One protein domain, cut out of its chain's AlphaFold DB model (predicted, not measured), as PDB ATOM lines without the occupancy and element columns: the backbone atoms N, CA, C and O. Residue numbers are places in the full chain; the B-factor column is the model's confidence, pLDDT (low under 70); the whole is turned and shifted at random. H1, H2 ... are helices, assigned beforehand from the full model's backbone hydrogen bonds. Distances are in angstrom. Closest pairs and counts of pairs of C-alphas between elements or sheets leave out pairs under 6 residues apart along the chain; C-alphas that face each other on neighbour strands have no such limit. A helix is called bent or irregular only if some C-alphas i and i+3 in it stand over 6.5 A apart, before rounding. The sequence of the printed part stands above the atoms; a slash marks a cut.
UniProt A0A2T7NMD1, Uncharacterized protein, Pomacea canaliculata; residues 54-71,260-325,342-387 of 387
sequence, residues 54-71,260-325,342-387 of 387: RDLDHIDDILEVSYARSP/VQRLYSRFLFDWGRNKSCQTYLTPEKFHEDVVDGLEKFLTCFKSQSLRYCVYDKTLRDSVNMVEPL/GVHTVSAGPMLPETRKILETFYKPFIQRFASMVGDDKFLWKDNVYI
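AT A GLANCE: This is residues 54 to 71, 260 to 325 and 342 to 387 of the 387 residues of an uncharacterized protein of Pomacea canaliculata (UniProt A0A2T7NMD1). Two helices, H4 and the first arm of the bent helix H8, run side by side the same way through the middle, and the second arm of H8 turns off steeply, with the short H9 packed on it. At one end H2 and H5 pack on the last residues of H4; at the other, H7 crosses the last residues of H3. The printed part has 130 residues with nine named helices, H1 to H9 in order, and no named strand; its class is all helix, and the helices mostly cross. It is compact, with a radius of gyration of the C-alphas of 15.9 A and spans of 43 by 37 by 27 A.

HOW THE PARTS SIT: H1, residues 54 to 57, touches residues 353 to 362, the arm H8a of the bent helix H8; the closest C-alphas, Leu 56 and Phe 362, are 6.4 A apart. H2, residues 59 to 68, touches H4, residues 283 to 303, with residues 298 to 303 of H4 alone: the closest C-alphas, Ser 66 and Phe 301, are 5.5 A apart, at a steep tilt of 41 degrees, the same way. H3, residues 260 to 273, only just touches H8a, with 3 pairs of C-alphas within 8 A, through residue 260 of H3 alone; the closest are Val 260 and Leu 359, 5.9 A. H4 and H8a only just touch, with 3 pairs within 8 A, the closest C-alphas being His 287 and Thr 355, 5.5 A, at a shallow tilt of 21 degrees, the same way. H5, residues 306 to 311, touches H2 about perpendicular at 83 degrees, closest at C-alphas Leu 306 and Ser 66, 5.5 A. H6, residues 313 to 318, only just touches H4, with 3 pairs within 8 A, closest at C-alphas Leu 315 and Lys 296, 7.5 A. H7, residues 343 to 348, touches residues 268 to 272 of H3 at 76 degrees, about perpendicular; C-alphas His 344 and Gly 272 are closest, 5.9 A. By its hydrogen bonds H8, residues 353 to 374, was assigned as one helix, but C-alphas 362 and 365 are 7.2 A apart, and H8a and H8b, residues 365 to 374, stand at a steep tilt of 55 degrees. H9, residues 377 to 380, touches H8b, closest at C-alphas Phe 379 and Ala 371, 5.1 A, and is apart from H8a. Every O i to N i+4 pair is within hydrogen-bond range in H2, H3, H5, H6, H7, H8a and H8b, and 16 of 17 in H4; H1 and H9 are too short for such a pair.

IN THESE COORDINATES: H1 begins at C-alpha 54 (29.256, -44.468, -19.958). H4 is 30.8 A long, H3 20.1 A, H2 14.4 A, H8b 14.3 A and H8a 14.2 A. H9 ends at C-alpha 380 (32.608, -47.370, 3.788).

THE WHOLE: The C-alphas farthest apart, Pro 71 and Val 346, are 45.6 A apart. Residues 72 to 259 and 326 to 341 are not printed, with gaps of 29.5 A and 21.2 A between C-alphas. Of the links printed whole, none is long. The mean pLDDT of the printed part is 84.5; residues 320 to 325, 342 to 347 and 383 to 387 are under 70.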
ATOM      1  N   ARG A  54      29.440 -43.023 -19.764       92.19
ATOM      2  CA  ARG A  54      29.256 -44.468 -19.958       92.19
ATOM      3  C   ARG A  54      30.361 -45.275 -19.275       92.19
ATOM      4  O   ARG A  54      30.072 -46.262 -18.612       92.19
ATOM      5  N   ASP A  55      31.616 -44.864 -19.425       93.94
ATOM      6  CA  ASP A  55      32.746 -45.554 -18.799       93.94
ATOM      7  C   ASP A  55      32.674 -45.504 -17.275       93.94
ATOM      8  O   ASP A  55      33.010 -46.476 -16.603       93.94
ATOM      9  N   LEU A  56      32.223 -44.375 -16.731       93.06
ATOM     10  CA  LEU A  56      32.033 -44.204 -15.301       93.06
ATOM     11  C   LEU A  56      30.879 -45.065 -14.766       93.06
ATOM     12  O   LEU A  56      31.017 -45.665 -13.702       93.06
ATOM     13  N   ASP A  57      29.773 -45.158 -15.506       93.00
ATOM     14  CA  ASP A  57      28.615 -45.983 -15.145       93.00
ATOM     15  C   ASP A  57      28.951 -47.489 -15.176       93.00
ATOM     16  O   ASP A  57      28.397 -48.260 -14.395       93.00
ATOM     17  N   HIS A  58      29.899 -47.893 -16.029       94.56
ATOM     18  CA  HIS A  58      30.397 -49.268 -16.176       94.56
ATOM     19  C   HIS A  58      31.782 -49.490 -15.544       94.56
ATOM     20  O   HIS A  58      32.527 -50.387 -15.949       94.56
ATOM     21  N   ILE A  59      32.165 -48.673 -14.558       93.69
ATOM     22  CA  ILE A  59      33.507 -48.745 -13.971       93.69
ATOM     23  C   ILE A  59      33.806 -50.109 -13.337       93.69
ATOM     24  O   ILE A  59      34.933 -50.585 -13.455       93.69
ATOM     25  N   ASP A  60      32.820 -50.756 -12.712       93.31
ATOM     26  CA  ASP A  60      32.991 -52.076 -12.096       93.31
ATOM     27  C   ASP A  60      33.440 -53.113 -13.141       93.31
ATOM     28  O   ASP A  60      34.469 -53.766 -12.956       93.31
ATOM     29  N   ASP A  61      32.757 -53.164 -14.291       94.81
ATOM     30  CA  ASP A  61      33.085 -54.057 -15.411       94.81
ATOM     31  C   ASP A  61      34.493 -53.771 -15.964       94.81
ATOM     32  O   ASP A  61      35.294 -54.682 -16.201       94.81
ATOM     33  N   ILE A  62      34.832 -52.486 -16.142       94.12
ATOM     34  CA  ILE A  62      36.161 -52.066 -16.609       94.12
ATOM     35  C   ILE A  62      37.242 -52.535 -15.631       94.12
ATOM     36  O   ILE A  62      38.290 -53.035 -16.056       94.12
ATOM     37  N   LEU A  63      37.006 -52.377 -14.328       91.56
ATOM     38  CA  LEU A  63      37.960 -52.748 -13.292       91.56
ATOM     39  C   LEU A  63      38.132 -54.259 -13.183       91.56
ATOM     40  O   LEU A  63      39.276 -54.700 -13.075       91.56
ATOM     41  N   GLU A  64      37.063 -55.052 -13.256       91.44
ATOM     42  CA  GLU A  64      37.170 -56.516 -13.241       91.44
ATOM     43  C   GLU A  64      38.081 -57.023 -14.364       91.44
ATOM     44  O   GLU A  64      39.045 -57.757 -14.110       91.44
ATOM     45  N   VAL A  65      37.854 -56.555 -15.594       92.44
ATOM     46  CA  VAL A  65      38.695 -56.925 -16.739       92.44
ATOM     47  C   VAL A  65      40.122 -56.395 -16.563       92.44
ATOM     48  O   VAL A  65      41.091 -57.106 -16.830       92.44
ATOM     49  N   SER A  66      40.283 -55.161 -16.079       92.12
ATOM     50  CA  SER A  66      41.600 -54.563 -15.843       92.12
ATOM     51  C   SER A  66      42.408 -55.328 -14.785       92.12
ATOM     52  O   SER A  66      43.608 -55.546 -14.961       92.12
ATOM     53  N   TYR A  67      41.784 -55.810 -13.708       88.00
ATOM     54  CA  TYR A  67      42.465 -56.625 -12.700       88.00
ATOM     55  C   TYR A  67      42.964 -57.953 -13.266       88.00
ATOM     56  O   TYR A  67      44.095 -58.345 -12.970       88.00
ATOM     57  N   ALA A  68      42.168 -58.605 -14.114       88.00
ATOM     58  CA  ALA A  68      42.533 -59.877 -14.735       88.00
ATOM     59  C   ALA A  68      43.749 -59.773 -15.677       88.00
ATOM     60  O   ALA A  68      44.426 -60.772 -15.908       88.00
ATOM     61  N   ARG A  69      44.066 -58.576 -16.194       90.25
ATOM     62  CA  ARG A  69      45.223 -58.352 -17.081       90.25
ATOM     63  C   ARG A  69      46.570 -58.279 -16.368       90.25
ATOM     64  O   ARG A  69      47.586 -58.337 -17.048       90.25
ATOM     65  N   SER A  70      46.603 -58.089 -15.047       87.75
ATOM     66  CA  SER A  70      47.852 -57.875 -14.299       87.75
ATOM     67  C   SER A  70      48.735 -59.131 -14.326       87.75
ATOM     68  O   SER A  70      48.367 -60.133 -13.709       87.75
ATOM     69  N   PRO A  71      49.930 -59.100 -14.957       79.75
ATOM     70  CA  PRO A  71      50.861 -60.228 -14.909       79.75
ATOM     71  C   PRO A  71      51.380 -60.513 -13.494       79.75
ATOM     72  O   PRO A  71      51.883 -61.601 -13.232       79.75
ATOM     73  N   VAL A 260      37.254 -38.636  -1.927       92.00
ATOM     74  CA  VAL A 260      36.747 -37.428  -2.607       92.00
ATOM     75  C   VAL A 260      37.195 -36.153  -1.890       92.00
ATOM     76  O   VAL A 260      37.745 -35.232  -2.491       92.00
ATOM     77  N   GLN A 261      37.030 -36.109  -0.566       89.56
ATOM     78  CA  GLN A 261      37.424 -34.943   0.220       89.56
ATOM     79  C   GLN A 261      38.941 -34.806   0.331       89.56
ATOM     80  O   GLN A 261      39.475 -33.696   0.349       89.56
ATOM     81  N   ARG A 262      39.642 -35.939   0.448       90.75
ATOM     82  CA  ARG A 262      41.103 -35.978   0.474       90.75
ATOM     83  C   ARG A 262      41.667 -35.412  -0.832       90.75
ATOM     84  O   ARG A 262      42.585 -34.594  -0.770       90.75
ATOM     85  N   LEU A 263      41.092 -35.792  -1.975       90.62
ATOM     86  CA  LEU A 263      41.472 -35.298  -3.299       90.62
ATOM     87  C   LEU A 263      41.245 -33.791  -3.426       90.62
ATOM     88  O   LEU A 263      42.155 -33.068  -3.821       90.62
ATOM     89  N   TYR A 264      40.088 -33.293  -2.987       90.88
ATOM     90  CA  TYR A 264      39.829 -31.853  -2.983       90.88
ATOM     91  C   TYR A 264      40.804 -31.089  -2.089       90.88
ATOM     92  O   TYR A 264      41.364 -30.067  -2.469       90.88
ATOM     93  N   SER A 265      41.080 -31.621  -0.896       88.69
ATOM     94  CA  SER A 265      42.063 -31.029   0.009       88.69
ATOM     95  C   SER A 265      43.472 -31.016  -0.591       88.69
ATOM     96  O   SER A 265      44.248 -30.106  -0.285       88.69
ATOM     97  N   ARG A 266      43.814 -32.012  -1.418       86.62
ATOM     98  CA  ARG A 266      45.070 -32.064  -2.174       86.62
ATOM     99  C   ARG A 266      45.105 -30.963  -3.232       86.62
ATOM    100  O   ARG A 266      46.018 -30.149  -3.160       86.62
ATOM    101  N   PHE A 267      44.077 -30.866  -4.079       86.69
ATOM    102  CA  PHE A 267      43.920 -29.788  -5.063       86.69
ATOM    103  C   PHE A 267      44.101 -28.406  -4.425       86.69
ATOM    104  O   PHE A 267      45.004 -27.666  -4.804       86.69
ATOM    105  N   LEU A 268      43.333 -28.110  -3.370       86.62
ATOM    106  CA  LEU A 268      43.399 -26.822  -2.674       86.62
ATOM    107  C   LEU A 268      44.791 -26.510  -2.118       86.62
ATOM    108  O   LEU A 268      45.204 -25.355  -2.067       86.62
ATOM    109  N   PHE A 269      45.503 -27.532  -1.649       83.19
ATOM    110  CA  PHE A 269      46.832 -27.359  -1.081       83.19
ATOM    111  C   PHE A 269      47.892 -27.138  -2.153       83.19
ATOM    112  O   PHE A 269      48.730 -26.257  -1.981       83.19
ATOM    113  N   ASP A 270      47.876 -27.917  -3.230       78.50
ATOM    114  CA  ASP A 270      48.911 -27.813  -4.251       78.50
ATOM    115  C   ASP A 270      48.715 -26.551  -5.108       78.50
ATOM    116  O   ASP A 270      49.648 -25.759  -5.256       78.50
ATOM    117  N   TRP A 271      47.485 -26.290  -5.567       78.50
ATOM    118  CA  TRP A 271      47.152 -25.079  -6.326       78.50
ATOM    119  C   TRP A 271      47.237 -23.818  -5.463       78.50
ATOM    120  O   TRP A 271      47.736 -22.792  -5.914       78.50
ATOM    121  N   GLY A 272      46.819 -23.893  -4.194       74.00
ATOM    122  CA  GLY A 272      46.899 -22.763  -3.268       74.00
ATOM    123  C   GLY A 272      48.328 -22.357  -2.906       74.00
ATOM    124  O   GLY A 272      48.568 -21.193  -2.593       74.00
ATOM    125  N   ARG A 273      49.304 -23.271  -2.969       73.12
ATOM    126  CA  ARG A 273      50.718 -22.955  -2.699       73.12
ATOM    127  C   ARG A 273      51.451 -22.387  -3.907       73.12
ATOM    128  O   ARG A 273      52.417 -21.645  -3.716       73.12
ATOM    129  N   ASN A 274      51.023 -22.726  -5.118       72.56
ATOM    130  CA  ASN A 274      51.648 -22.217  -6.326       72.56
ATOM    131  C   ASN A 274      51.035 -20.864  -6.718       72.56
ATOM    132  O   ASN A 274      49.877 -20.785  -7.116       72.56
ATOM    133  N   LYS A 275      51.832 -19.790  -6.633       72.50
ATOM    134  CA  LYS A 275      51.383 -18.421  -6.940       72.50
ATOM    135  C   LYS A 275      50.790 -18.280  -8.347       72.50
ATOM    136  O   LYS A 275      49.855 -17.508  -8.503       72.50
ATOM    137  N   SER A 276      51.300 -19.008  -9.346       73.44
ATOM    138  CA  SER A 276      50.750 -18.961 -10.710       73.44
ATOM    139  C   SER A 276      49.418 -19.703 -10.839       73.44
ATOM    140  O   SER A 276      48.607 -19.363 -11.693       73.44
ATOM    141  N   CYS A 277      49.173 -20.693  -9.982       74.75
ATOM    142  CA  CYS A 277      47.947 -21.485  -9.971       74.75
ATOM    143  C   CYS A 277      46.837 -20.846  -9.125       74.75
ATOM    144  O   CYS A 277      45.666 -21.127  -9.356       74.75
ATOM    145  N   GLN A 278      47.172 -19.977  -8.164       73.31
ATOM    146  CA  GLN A 278      46.191 -19.347  -7.268       73.31
ATOM    147  C   GLN A 278      45.071 -18.604  -8.011       73.31
ATOM    148  O   GLN A 278      43.937 -18.610  -7.544       73.31
ATOM    149  N   THR A 279      45.353 -18.005  -9.174       75.75
ATOM    150  CA  THR A 279      44.350 -17.302  -9.998       75.75
ATOM    151  C   THR A 279      43.287 -18.224 -10.593       75.75
ATOM    152  O   THR A 279      42.232 -17.758 -11.003       75.75
ATOM    153  N   TYR A 280      43.559 -19.523 -10.634       79.06
ATOM    154  CA  TYR A 280      42.701 -20.564 -11.196       79.06
ATOM    155  C   TYR A 280      42.188 -21.519 -10.110       79.06
ATOM    156  O   TYR A 280      41.673 -22.592 -10.407       79.06
ATOM    157  N   LEU A 281      42.374 -21.164  -8.835       84.88
ATOM    158  CA  LEU A 281      41.933 -21.963  -7.700       84.88
ATOM    159  C   LEU A 281      40.408 -21.871  -7.553       84.88
ATOM    160  O   LEU A 281      39.904 -21.162  -6.683       84.88
ATOM    161  N   THR A 282      39.677 -22.586  -8.408       89.00
ATOM    162  CA  THR A 282      38.210 -22.605  -8.413       89.00
ATOM    163  C   THR A 282      37.649 -24.032  -8.423       89.00
ATOM    164  O   THR A 282      38.351 -24.980  -8.803       89.00
ATOM    165  N   PRO A 283      36.388 -24.236  -7.997       90.81
ATOM    166  CA  PRO A 283      35.719 -25.531  -8.073       90.81
ATOM    167  C   PRO A 283      35.544 -26.031  -9.513       90.81
ATOM    168  O   PRO A 283      35.595 -27.238  -9.741       90.81
ATOM    169  N   GLU A 284      35.383 -25.123 -10.479       91.88
ATOM    170  CA  GLU A 284      35.298 -25.429 -11.911       91.88
ATOM    171  C   GLU A 284      36.631 -25.963 -12.419       91.88
ATOM    172  O   GLU A 284      36.663 -26.989 -13.094       91.88
ATOM    173  N   LYS A 285      37.753 -25.350 -12.016       89.06
ATOM    174  CA  LYS A 285      39.064 -25.867 -12.403       89.06
ATOM    175  C   LYS A 285      39.313 -27.264 -11.838       89.06
ATOM    176  O   LYS A 285      39.800 -28.150 -12.536       89.06
ATOM    177  N   PHE A 286      38.914 -27.490 -10.587       90.94
ATOM    178  CA  PHE A 286      38.964 -28.827 -10.001       90.94
ATOM    179  C   PHE A 286      38.102 -29.833 -10.774       90.94
ATOM    180  O   PHE A 286      38.515 -30.974 -10.954       90.94
ATOM    181  N   HIS A 287      36.914 -29.428 -11.231       93.00
ATOM    182  CA  HIS A 287      36.059 -30.269 -12.067       93.00
ATOM    183  C   HIS A 287      36.748 -30.656 -13.379       93.00
ATOM    184  O   HIS A 287      36.789 -31.839 -13.707       93.00
ATOM    185  N   GLU A 288      37.323 -29.685 -14.091       91.12
ATOM    186  CA  GLU A 288      38.059 -29.926 -15.337       91.12
ATOM    187  C   GLU A 288      39.199 -30.934 -15.142       91.12
ATOM    188  O   GLU A 288      39.293 -31.904 -15.896       91.12
ATOM    189  N   ASP A 289      40.026 -30.743 -14.108       88.75
ATOM    190  CA  ASP A 289      41.163 -31.624 -13.813       88.75
ATOM    191  C   ASP A 289      40.704 -33.042 -13.434       88.75
ATOM    192  O   ASP A 289      41.343 -34.031 -13.797       88.75
ATOM    193  N   VAL A 290      39.575 -33.160 -12.725       91.62
ATOM    194  CA  VAL A 290      38.974 -34.455 -12.381       91.62
ATOM    195  C   VAL A 290      38.489 -35.182 -13.629       91.62
ATOM    196  O   VAL A 290      38.818 -36.352 -13.800       91.62
ATOM    197  N   VAL A 291      37.720 -34.520 -14.495       92.44
ATOM    198  CA  VAL A 291      37.176 -35.155 -15.705       92.44
ATOM    199  C   VAL A 291      38.309 -35.598 -16.631       92.44
ATOM    200  O   VAL A 291      38.343 -36.760 -17.031       92.44
ATOM    201  N   ASP A 292      39.275 -34.717 -16.901       89.81
ATOM    202  CA  ASP A 292      40.442 -35.034 -17.734       89.81
ATOM    203  C   ASP A 292      41.275 -36.184 -17.145       89.81
ATOM    204  O   ASP A 292      41.661 -37.119 -17.851       89.81
ATOM    205  N   GLY A 293      41.509 -36.157 -15.831       91.19
ATOM    206  CA  GLY A 293      42.271 -37.189 -15.146       91.19
ATOM    207  C   GLY A 293      41.602 -38.558 -15.176       91.19
ATOM    208  O   GLY A 293      42.241 -39.565 -15.490       91.19
ATOM    209  N   LEU A 294      40.305 -38.604 -14.868       93.38
ATOM    210  CA  LEU A 294      39.543 -39.845 -14.872       93.38
ATOM    211  C   LEU A 294      39.415 -40.423 -16.281       93.38
ATOM    212  O   LEU A 294      39.564 -41.629 -16.437       93.38
ATOM    213  N   GLU A 295      39.213 -39.600 -17.309       92.38
ATOM    214  CA  GLU A 295      39.152 -40.075 -18.693       92.38
ATOM    215  C   GLU A 295      40.456 -40.764 -19.124       92.38
ATOM    216  O   GLU A 295      40.429 -41.849 -19.713       92.38
ATOM    217  N   LYS A 296      41.610 -40.185 -18.771       92.38
ATOM    218  CA  LYS A 296      42.932 -40.780 -19.028       92.38
ATOM    219  C   LYS A 296      43.106 -42.120 -18.310       92.38
ATOM    220  O   LYS A 296      43.543 -43.095 -18.926       92.38
ATOM    221  N   PHE A 297      42.724 -42.201 -17.034       93.00
ATOM    222  CA  PHE A 297      42.787 -43.454 -16.277       93.00
ATOM    223  C   PHE A 297      41.823 -44.517 -16.811       93.00
ATOM    224  O   PHE A 297      42.245 -45.651 -17.018       93.00
ATOM    225  N   LEU A 298      40.565 -44.166 -17.089       93.06
ATOM    226  CA  LEU A 298      39.562 -45.085 -17.638       93.06
ATOM    227  C   LEU A 298      39.989 -45.615 -19.013       93.06
ATOM    228  O   LEU A 298      39.900 -46.817 -19.270       93.06
ATOM    229  N   THR A 299      40.547 -44.751 -19.864       94.38
ATOM    230  CA  THR A 299      41.136 -45.155 -21.151       94.38
ATOM    231  C   THR A 299      42.274 -46.158 -20.955       94.38
ATOM    232  O   THR A 299      42.336 -47.176 -21.653       94.38
ATOM    233  N   CYS A 300      43.148 -45.925 -19.973       94.75
ATOM    234  CA  CYS A 300      44.205 -46.872 -19.637       94.75
ATOM    235  C   CYS A 300      43.634 -48.204 -19.119       94.75
ATOM    236  O   CYS A 300      43.989 -49.258 -19.643       94.75
ATOM    237  N   PHE A 301      42.689 -48.190 -18.172       94.12
ATOM    238  CA  PHE A 301      42.096 -49.404 -17.590       94.12
ATOM    239  C   PHE A 301      41.397 -50.297 -18.620       94.12
ATOM    240  O   PHE A 301      41.358 -51.517 -18.459       94.12
ATOM    241  N   LYS A 302      40.885 -49.724 -19.712       94.44
ATOM    242  CA  LYS A 302      40.294 -50.491 -20.816       94.44
ATOM    243  C   LYS A 302      41.296 -51.349 -21.582       94.44
ATOM    244  O   LYS A 302      40.888 -52.360 -22.147       94.44
ATOM    245  N   SER A 303      42.571 -50.971 -21.604       94.19
ATOM    246  CA  SER A 303      43.608 -51.618 -22.423       94.19
ATOM    247  C   SER A 303      44.709 -52.288 -21.602       94.19
ATOM    248  O   SER A 303      45.274 -53.284 -22.040       94.19
ATOM    249  N   GLN A 304      44.975 -51.783 -20.403       94.50
ATOM    250  CA  GLN A 304      46.043 -52.226 -19.518       94.50
ATOM    251  C   GLN A 304      45.482 -52.700 -18.178       94.50
ATOM    252  O   GLN A 304      44.282 -52.590 -17.890       94.50
ATOM    253  N   SER A 305      46.353 -53.274 -17.353       93.12
ATOM    254  CA  SER A 305      46.006 -53.601 -15.978       93.12
ATOM    255  C   SER A 305      45.921 -52.337 -15.119       93.12
ATOM    256  O   SER A 305      46.600 -51.338 -15.367       93.12
ATOM    257  N   LEU A 306      45.136 -52.391 -14.042       91.31
ATOM    258  CA  LEU A 306      45.039 -51.264 -13.117       91.31
ATOM    259  C   LEU A 306      46.405 -50.927 -12.516       91.31
ATOM    260  O   LEU A 306      46.747 -49.758 -12.357       91.31
ATOM    261  N   ARG A 307      47.193 -51.956 -12.191       89.94
ATOM    262  CA  ARG A 307      48.526 -51.798 -11.610       89.94
ATOM    263  C   ARG A 307      49.484 -51.125 -12.596       89.94
ATOM    264  O   ARG A 307      50.191 -50.218 -12.175       89.94
ATOM    265  N   TYR A 308      49.461 -51.492 -13.878       91.88
ATOM    266  CA  TYR A 308      50.207 -50.785 -14.918       91.88
ATOM    267  C   TYR A 308      49.844 -49.296 -14.917       91.88
ATOM    268  O   TYR A 308      50.708 -48.449 -14.712       91.88
ATOM    269  N   CYS A 309      48.553 -48.973 -15.034       92.38
ATOM    270  CA  CYS A 309      48.086 -47.590 -15.138       92.38
ATOM    271  C   CYS A 309      48.429 -46.741 -13.905       92.38
ATOM    272  O   CYS A 309      48.847 -45.595 -14.033       92.38
ATOM    273  N   VAL A 310      48.267 -47.285 -12.695       89.88
ATOM    274  CA  VAL A 310      48.532 -46.545 -11.448       89.88
ATOM    275  C   VAL A 310      50.023 -46.258 -11.251       89.88
ATOM    276  O   VAL A 310      50.366 -45.241 -10.652       89.88
ATOM    277  N   TYR A 311      50.909 -47.125 -11.750       89.25
ATOM    278  CA  TYR A 311      52.362 -46.975 -11.611       89.25
ATOM    279  C   TYR A 311      53.063 -46.431 -12.863       89.25
ATOM    280  O   TYR A 311      54.289 -46.276 -12.854       89.25
ATOM    281  N   ASP A 312      52.307 -46.100 -13.910       89.19
ATOM    282  CA  ASP A 312      52.811 -45.411 -15.092       89.19
ATOM    283  C   ASP A 312      53.084 -43.937 -14.749       89.19
ATOM    284  O   ASP A 312      52.182 -43.127 -14.512       89.19
ATOM    285  N   LYS A 313      54.376 -43.592 -14.693       85.44
ATOM    286  CA  LYS A 313      54.853 -42.248 -14.349       85.44
ATOM    287  C   LYS A 313      54.381 -41.203 -15.365       85.44
ATOM    288  O   LYS A 313      54.031 -40.096 -14.963       85.44
ATOM    289  N   THR A 314      54.339 -41.558 -16.648       87.75
ATOM    290  CA  THR A 314      53.905 -40.675 -17.736       87.75
ATOM    291  C   THR A 314      52.408 -40.412 -17.651       87.75
ATOM    292  O   THR A 314      51.990 -39.260 -17.756       87.75
ATOM    293  N   LEU A 315      51.601 -41.445 -17.391       89.62
ATOM    294  CA  LEU A 315      50.167 -41.284 -17.170       89.62
ATOM    295  C   LEU A 315      49.907 -40.399 -15.949       89.62
ATOM    296  O   LEU A 315      49.177 -39.417 -16.071       89.62
ATOM    297  N   ARG A 316      50.561 -40.674 -14.813       85.38
ATOM    298  CA  ARG A 316      50.481 -39.835 -13.607       85.38
ATOM    299  C   ARG A 316      50.806 -38.373 -13.909       85.38
ATOM    300  O   ARG A 316      50.045 -37.502 -13.509       85.38
ATOM    301  N   ASP A 317      51.919 -38.108 -14.590       83.00
ATOM    302  CA  ASP A 317      52.348 -36.740 -14.907       83.00
ATOM    303  C   ASP A 317      51.401 -36.052 -15.896       83.00
ATOM    304  O   ASP A 317      51.223 -34.840 -15.837       83.00
ATOM    305  N   SER A 318      50.736 -36.819 -16.765       82.62
ATOM    306  CA  SER A 318      49.720 -36.289 -17.676       82.62
ATOM    307  C   SER A 318      48.385 -35.980 -16.988       82.62
ATOM    308  O   SER A 318      47.635 -35.130 -17.469       82.62
ATOM    309  N   VAL A 319      48.065 -36.664 -15.885       78.69
ATOM    310  CA  VAL A 319      46.867 -36.433 -15.070       78.69
ATOM    311  C   VAL A 319      47.206 -35.338 -14.067       78.69
ATOM    312  O   VAL A 319      47.489 -35.583 -12.896       78.69
ATOM    313  N   ASN A 320      47.260 -34.107 -14.578       57.41
ATOM    314  CA  ASN A 320      47.613 -32.905 -13.836       57.41
ATOM    315  C   ASN A 320      46.811 -32.780 -12.530       57.41
ATOM    316  O   ASN A 320      45.703 -32.256 -12.502       57.41
ATOM    317  N   MET A 321      47.418 -33.174 -11.414       52.62
ATOM    318  CA  MET A 321      47.069 -32.664 -10.085       52.62
ATOM    319  C   MET A 321      48.304 -32.105  -9.380       52.62
ATOM    320  O   MET A 321      48.456 -32.247  -8.170       52.62
ATOM    321  N   VAL A 322      49.121 -31.404 -10.177       39.03
ATOM    322  CA  VAL A 322      50.328 -30.617  -9.871       39.03
ATOM    323  C   VAL A 322      51.629 -31.260 -10.346       39.03
ATOM    324  O   VAL A 322      51.956 -32.392  -9.999       39.03
ATOM    325  N   GLU A 323      52.351 -30.475 -11.154       33.72
ATOM    326  CA  GLU A 323      53.719 -30.706 -11.610       33.72
ATOM    327  C   GLU A 323      54.654 -31.064 -10.438       33.72
ATOM    328  O   GLU A 323      54.458 -30.593  -9.308       33.72
ATOM    329  N   PRO A 324      55.719 -31.846 -10.676       37.97
ATOM    330  CA  PRO A 324      56.779 -31.991  -9.692       37.97
ATOM    331  C   PRO A 324      57.365 -30.611  -9.375       37.97
ATOM    332  O   PRO A 324      57.803 -29.884 -10.263       37.97
ATOM    333  N   LEU A 325      57.380 -30.253  -8.092       35.88
ATOM    334  CA  LEU A 325      58.074 -29.061  -7.613       35.88
ATOM    335  C   LEU A 325      59.549 -29.114  -8.029       35.88
ATOM    336  O   LEU A 325      60.243 -30.090  -7.730       35.88
ATOM    337  N   GLY A 342      41.834 -23.835   6.810       55.94
ATOM    338  CA  GLY A 342      42.350 -23.626   5.453       55.94
ATOM    339  C   GLY A 342      41.957 -22.284   4.838       55.94
ATOM    340  O   GLY A 342      40.873 -22.169   4.279       55.94
ATOM    341  N   VAL A 343      42.870 -21.311   4.854       57.00
ATOM    342  CA  VAL A 343      42.736 -20.024   4.139       57.00
ATOM    343  C   VAL A 343      42.358 -20.243   2.665       57.00
ATOM    344  O   VAL A 343      41.500 -19.547   2.134       57.00
ATOM    345  N   HIS A 344      42.912 -21.281   2.032       57.78
ATOM    346  CA  HIS A 344      42.612 -21.647   0.641       57.78
ATOM    347  C   HIS A 344      41.235 -22.296   0.434       57.78
ATOM    348  O   HIS A 344      40.667 -22.205  -0.647       57.78
ATOM    349  N   THR A 345      40.677 -22.954   1.456       57.09
ATOM    350  CA  THR A 345      39.308 -23.494   1.388       57.09
ATOM    351  C   THR A 345      38.288 -22.360   1.377       57.09
ATOM    352  O   THR A 345      37.292 -22.438   0.670       57.09
ATOM    353  N   VAL A 346      38.570 -21.282   2.117       60.38
ATOM    354  CA  VAL A 346      37.729 -20.079   2.140       60.38
ATOM    355  C   VAL A 346      37.786 -19.334   0.803       60.38
ATOM    356  O   VAL A 346      36.764 -18.823   0.366       60.38
ATOM    357  N   SER A 347      38.943 -19.297   0.133       68.94
ATOM    358  CA  SER A 347      39.089 -18.582  -1.143       68.94
ATOM    359  C   SER A 347      38.488 -19.316  -2.345       68.94
ATOM    360  O   SER A 347      37.981 -18.663  -3.247       68.94
ATOM    361  N   ALA A 348      38.568 -20.650  -2.381       77.56
ATOM    362  CA  ALA A 348      38.100 -21.445  -3.519       77.56
ATOM    363  C   ALA A 348      36.595 -21.752  -3.469       77.56
ATOM    364  O   ALA A 348      35.977 -21.969  -4.502       77.56
ATOM    365  N   GLY A 349      36.000 -21.810  -2.274       84.56
ATOM    366  CA  GLY A 349      34.636 -22.308  -2.090       84.56
ATOM    367  C   GLY A 349      34.552 -23.842  -2.030       84.56
ATOM    368  O   GLY A 349      35.577 -24.523  -1.952       84.56
ATOM    369  N   PRO A 350      33.335 -24.411  -1.966       88.00
ATOM    370  CA  PRO A 350      33.122 -25.856  -1.938       88.00
ATOM    371  C   PRO A 350      33.258 -26.492  -3.332       88.00
ATOM    372  O   PRO A 350      33.001 -25.860  -4.351       88.00
ATOM    373  N   MET A 351      33.601 -27.784  -3.374       91.56
ATOM    374  CA  MET A 351      33.572 -28.588  -4.602       91.56
ATOM    375  C   MET A 351      32.168 -28.589  -5.227       91.56
ATOM    376  O   MET A 351      31.183 -28.752  -4.504       91.56
ATOM    377  N   LEU A 352      32.088 -28.509  -6.560       94.06
ATOM    378  CA  LEU A 352      30.822 -28.640  -7.284       94.06
ATOM    379  C   LEU A 352      30.120 -29.977  -6.961       94.06
ATOM    380  O   LEU A 352      30.781 -31.025  -6.944       94.06
ATOM    381  N   PRO A 353      28.786 -29.983  -6.762       95.00
ATOM    382  CA  PRO A 353      28.027 -31.210  -6.511       95.00
ATOM    383  C   PRO A 353      28.187 -32.270  -7.609       95.00
ATOM    384  O   PRO A 353      28.259 -33.461  -7.311       95.00
ATOM    385  N   GLU A 354      28.301 -31.850  -8.871       94.62
ATOM    386  CA  GLU A 354      28.536 -32.751 -10.005       94.62
ATOM    387  C   GLU A 354      29.900 -33.447  -9.904       94.62
ATOM    388  O   GLU A 354      29.974 -34.671  -9.995       94.62
ATOM    389  N   THR A 355      30.974 -32.700  -9.616       94.25
ATOM    390  CA  THR A 355      32.316 -33.277  -9.418       94.25
ATOM    391  C   THR A 355      32.332 -34.273  -8.269       94.25
ATOM    392  O   THR A 355      32.954 -35.330  -8.366       94.25
ATOM    393  N   ARG A 356      31.620 -33.958  -7.181       94.44
ATOM    394  CA  ARG A 356      31.459 -34.875  -6.053       94.44
ATOM    395  C   ARG A 356      30.808 -36.176  -6.504       94.44
ATOM    396  O   ARG A 356      31.374 -37.230  -6.239       94.44
ATOM    397  N   LYS A 357      29.676 -36.105  -7.208       94.50
ATOM    398  CA  LYS A 357      28.961 -37.288  -7.709       94.50
ATOM    399  C   LYS A 357      29.846 -38.145  -8.620       94.50
ATOM    400  O   LYS A 357      29.864 -39.366  -8.472       94.50
ATOM    401  N   ILE A 358      30.610 -37.516  -9.519       95.31
ATOM    402  CA  ILE A 358      31.566 -38.202 -10.402       95.31
ATOM    403  C   ILE A 358      32.604 -38.971  -9.577       95.31
ATOM    404  O   ILE A 358      32.791 -40.171  -9.770       95.31
ATOM    405  N   LEU A 359      33.249 -38.302  -8.618       94.75
ATOM    406  CA  LEU A 359      34.288 -38.916  -7.791       94.75
ATOM    407  C   LEU A 359      33.736 -39.983  -6.839       94.75
ATOM    408  O   LEU A 359      34.408 -40.981  -6.604       94.75
ATOM    409  N   GLU A 360      32.540 -39.793  -6.281       93.75
ATOM    410  CA  GLU A 360      31.871 -40.798  -5.445       93.75
ATOM    411  C   GLU A 360      31.552 -42.053  -6.258       93.75
ATOM    412  O   GLU A 360      31.819 -43.155  -5.785       93.75
ATOM    413  N   THR A 361      31.085 -41.894  -7.501       94.19
ATOM    414  CA  THR A 361      30.846 -43.012  -8.427       94.19
ATOM    415  C   THR A 361      32.153 -43.731  -8.757       94.19
ATOM    416  O   THR A 361      32.248 -44.941  -8.577       94.19
ATOM    417  N   PHE A 362      33.195 -42.981  -9.131       95.25
ATOM    418  CA  PHE A 362      34.511 -43.534  -9.455       95.25
ATOM    419  C   PHE A 362      35.150 -44.278  -8.272       95.25
ATOM    420  O   PHE A 362      35.711 -45.360  -8.433       95.25
ATOM    421  N   TYR A 363      35.096 -43.706  -7.064       94.44
ATOM    422  CA  TYR A 363      35.761 -44.293  -5.900       94.44
ATOM    423  C   TYR A 363      34.992 -45.444  -5.252       94.44
ATOM    424  O   TYR A 363      35.608 -46.231  -4.530       94.44
ATOM    425  N   LYS A 364      33.684 -45.566  -5.496       94.19
ATOM    426  CA  LYS A 364      32.814 -46.575  -4.878       94.19
ATOM    427  C   LYS A 364      33.375 -48.010  -4.938       94.19
ATOM    428  O   LYS A 364      33.517 -48.580  -3.852       94.19
ATOM    429  N   PRO A 365      33.769 -48.575  -6.100       93.44
ATOM    430  CA  PRO A 365      34.364 -49.916  -6.152       93.44
ATOM    431  C   PRO A 365      35.592 -50.070  -5.258       93.44
ATOM    432  O   PRO A 365      35.742 -51.055  -4.533       93.44
ATOM    433  N   PHE A 366      36.482 -49.074  -5.274       92.94
ATOM    434  CA  PHE A 366      37.715 -49.112  -4.492       92.94
ATOM    435  C   PHE A 366      37.440 -49.027  -2.990       92.94
ATOM    436  O   PHE A 366      38.084 -49.731  -2.216       92.94
ATOM    437  N   ILE A 367      36.477 -48.197  -2.581       93.06
ATOM    438  CA  ILE A 367      36.032 -48.063  -1.188       93.06
ATOM    439  C   ILE A 367      35.455 -49.390  -0.687       93.06
ATOM    440  O   ILE A 367      35.865 -49.878   0.364       93.06
ATOM    441  N   GLN A 368      34.547 -50.000  -1.455       94.38
ATOM    442  CA  GLN A 368      33.921 -51.278  -1.104       94.38
ATOM    443  C   GLN A 368      34.958 -52.397  -0.987       94.38
ATOM    444  O   GLN A 368      34.995 -53.115   0.015       94.38
ATOM    445  N   ARG A 369      35.860 -52.498  -1.970       90.81
ATOM    446  CA  ARG A 369      36.951 -53.474  -1.945       90.81
ATOM    447  C   ARG A 369      37.900 -53.247  -0.769       90.81
ATOM    448  O   ARG A 369      38.319 -54.212  -0.138       90.81
ATOM    449  N   PHE A 370      38.243 -51.996  -0.463       90.25
ATOM    450  CA  PHE A 370      39.131 -51.664   0.649       90.25
ATOM    451  C   PHE A 370      38.509 -52.015   2.006       90.25
ATOM    452  O   PHE A 370      39.163 -52.673   2.812       90.25
ATOM    453  N   ALA A 371      37.246 -51.649   2.237       94.00
ATOM    454  CA  ALA A 371      36.532 -52.003   3.462       94.00
ATOM    455  C   ALA A 371      36.435 -53.525   3.646       94.00
ATOM    456  O   ALA A 371      36.706 -54.027   4.734       94.00
ATOM    457  N   SER A 372      36.151 -54.266   2.567       95.38
ATOM    458  CA  SER A 372      36.156 -55.734   2.580       95.38
ATOM    459  C   SER A 372      37.542 -56.314   2.884       95.38
ATOM    460  O   SER A 372      37.652 -57.230   3.694       95.38
ATOM    461  N   MET A 373      38.605 -55.764   2.288       89.88
ATOM    462  CA  MET A 373      39.984 -56.216   2.508       89.88
ATOM    463  C   MET A 373      40.460 -55.981   3.947       89.88
ATOM    464  O   MET A 373      41.195 -56.804   4.488       89.88
ATOM    465  N   VAL A 374      40.069 -54.861   4.560       90.38
ATOM    466  CA  VAL A 374      40.417 -54.540   5.953       90.38
ATOM    467  C   VAL A 374      39.471 -55.222   6.949       90.38
ATOM    468  O   VAL A 374      39.845 -55.424   8.102       90.38
ATOM    469  N   GLY A 375      38.268 -55.607   6.515       95.56
ATOM    470  CA  GLY A 375      37.236 -56.184   7.375       95.56
ATOM    471  C   GLY A 375      36.605 -55.163   8.327       95.56
ATOM    472  O   GLY A 375      36.213 -55.532   9.432       95.56
ATOM    473  N   ASP A 376      36.536 -53.885   7.934       94.19
ATOM    474  CA  ASP A 376      35.972 -52.806   8.757       94.19
ATOM    475  C   ASP A 376      35.092 -51.856   7.924       94.19
ATOM    476  O   ASP A 376      35.564 -51.071   7.093       94.19
ATOM    477  N   ASP A 377      33.788 -51.905   8.198       94.50
ATOM    478  CA  ASP A 377      32.745 -51.113   7.542       94.50
ATOM    479  C   ASP A 377      32.871 -49.600   7.784       94.50
ATOM    480  O   ASP A 377      32.287 -48.814   7.035       94.50
ATOM    481  N   LYS A 378      33.664 -49.147   8.767       91.19
ATOM    482  CA  LYS A 378      33.941 -47.710   8.964       91.19
ATOM    483  C   LYS A 378      34.617 -47.087   7.746       91.19
ATOM    484  O   LYS A 378      34.439 -45.897   7.480       91.19
ATOM    485  N   PHE A 379      35.346 -47.888   6.970       89.75
ATOM    486  CA  PHE A 379      35.942 -47.461   5.706       89.75
ATOM    487  C   PHE A 379      34.951 -47.419   4.541       89.75
ATOM    488  O   PHE A 379      35.355 -47.087   3.438       89.75
ATOM    489  N   LEU A 380      33.662 -47.701   4.752       92.75
ATOM    490  CA  LEU A 380      32.608 -47.370   3.788       92.75
ATOM    491  C   LEU A 380      32.128 -45.921   3.939       92.75
ATOM    492  O   LEU A 380      31.399 -45.435   3.082       92.75
ATOM    493  N   TRP A 381      32.521 -45.235   5.023       90.44
ATOM    494  CA  TRP A 381      32.139 -43.852   5.325       90.44
ATOM    495  C   TRP A 381      30.618 -43.590   5.309       90.44
ATOM    496  O   TRP A 381      30.199 -42.463   5.056       90.44
ATOM    497  N   LYS A 382      29.799 -44.601   5.642       84.56
ATOM    498  CA  LYS A 382      28.321 -44.527   5.681       84.56
ATOM    499  C   LYS A 382      27.794 -43.414   6.598       84.56
ATOM    500  O   LYS A 382      26.801 -42.776   6.272       84.56
ATOM    501  N   ASP A 383      28.491 -43.163   7.706       68.50
ATOM    502  CA  ASP A 383      28.066 -42.217   8.749       68.50
ATOM    503  C   ASP A 383      28.423 -40.756   8.435       68.50
ATOM    504  O   ASP A 383      28.022 -39.838   9.152       68.50
ATOM    505  N   ASN A 384      29.186 -40.507   7.368       59.03
ATOM    506  CA  ASN A 384      29.537 -39.150   6.984       59.03
ATOM    507  C   ASN A 384      28.431 -38.532   6.125       59.03
ATOM    508  O   ASN A 384      28.526 -38.470   4.900       59.03
ATOM    509  N   VAL A 385      27.407 -38.002   6.786       46.72
ATOM    510  CA  VAL A 385      26.525 -36.998   6.185       46.72
ATOM    511  C   VAL A 385      27.359 -35.726   6.008       46.72
ATOM    512  O   VAL A 385      27.610 -34.984   6.955       46.72
ATOM    513  N   TYR A 386      27.903 -35.528   4.810       52.59
ATOM    514  CA  TYR A 386      28.746 -34.378   4.500       52.59
ATOM    515  C   TYR A 386      27.907 -33.092   4.452       52.59
ATOM    516  O   TYR A 386      27.154 -32.900   3.501       52.59
ATOM    517  N   ILE A 387      28.063 -32.226   5.462       35.47
ATOM    518  CA  ILE A 387      27.725 -30.789   5.401       35.47
ATOM    519  C   ILE A 387      28.838 -30.049   4.656       35.47
ATOM    520  O   ILE A 387      30.029 -30.367   4.913       35.47
TER     521      ILE A 387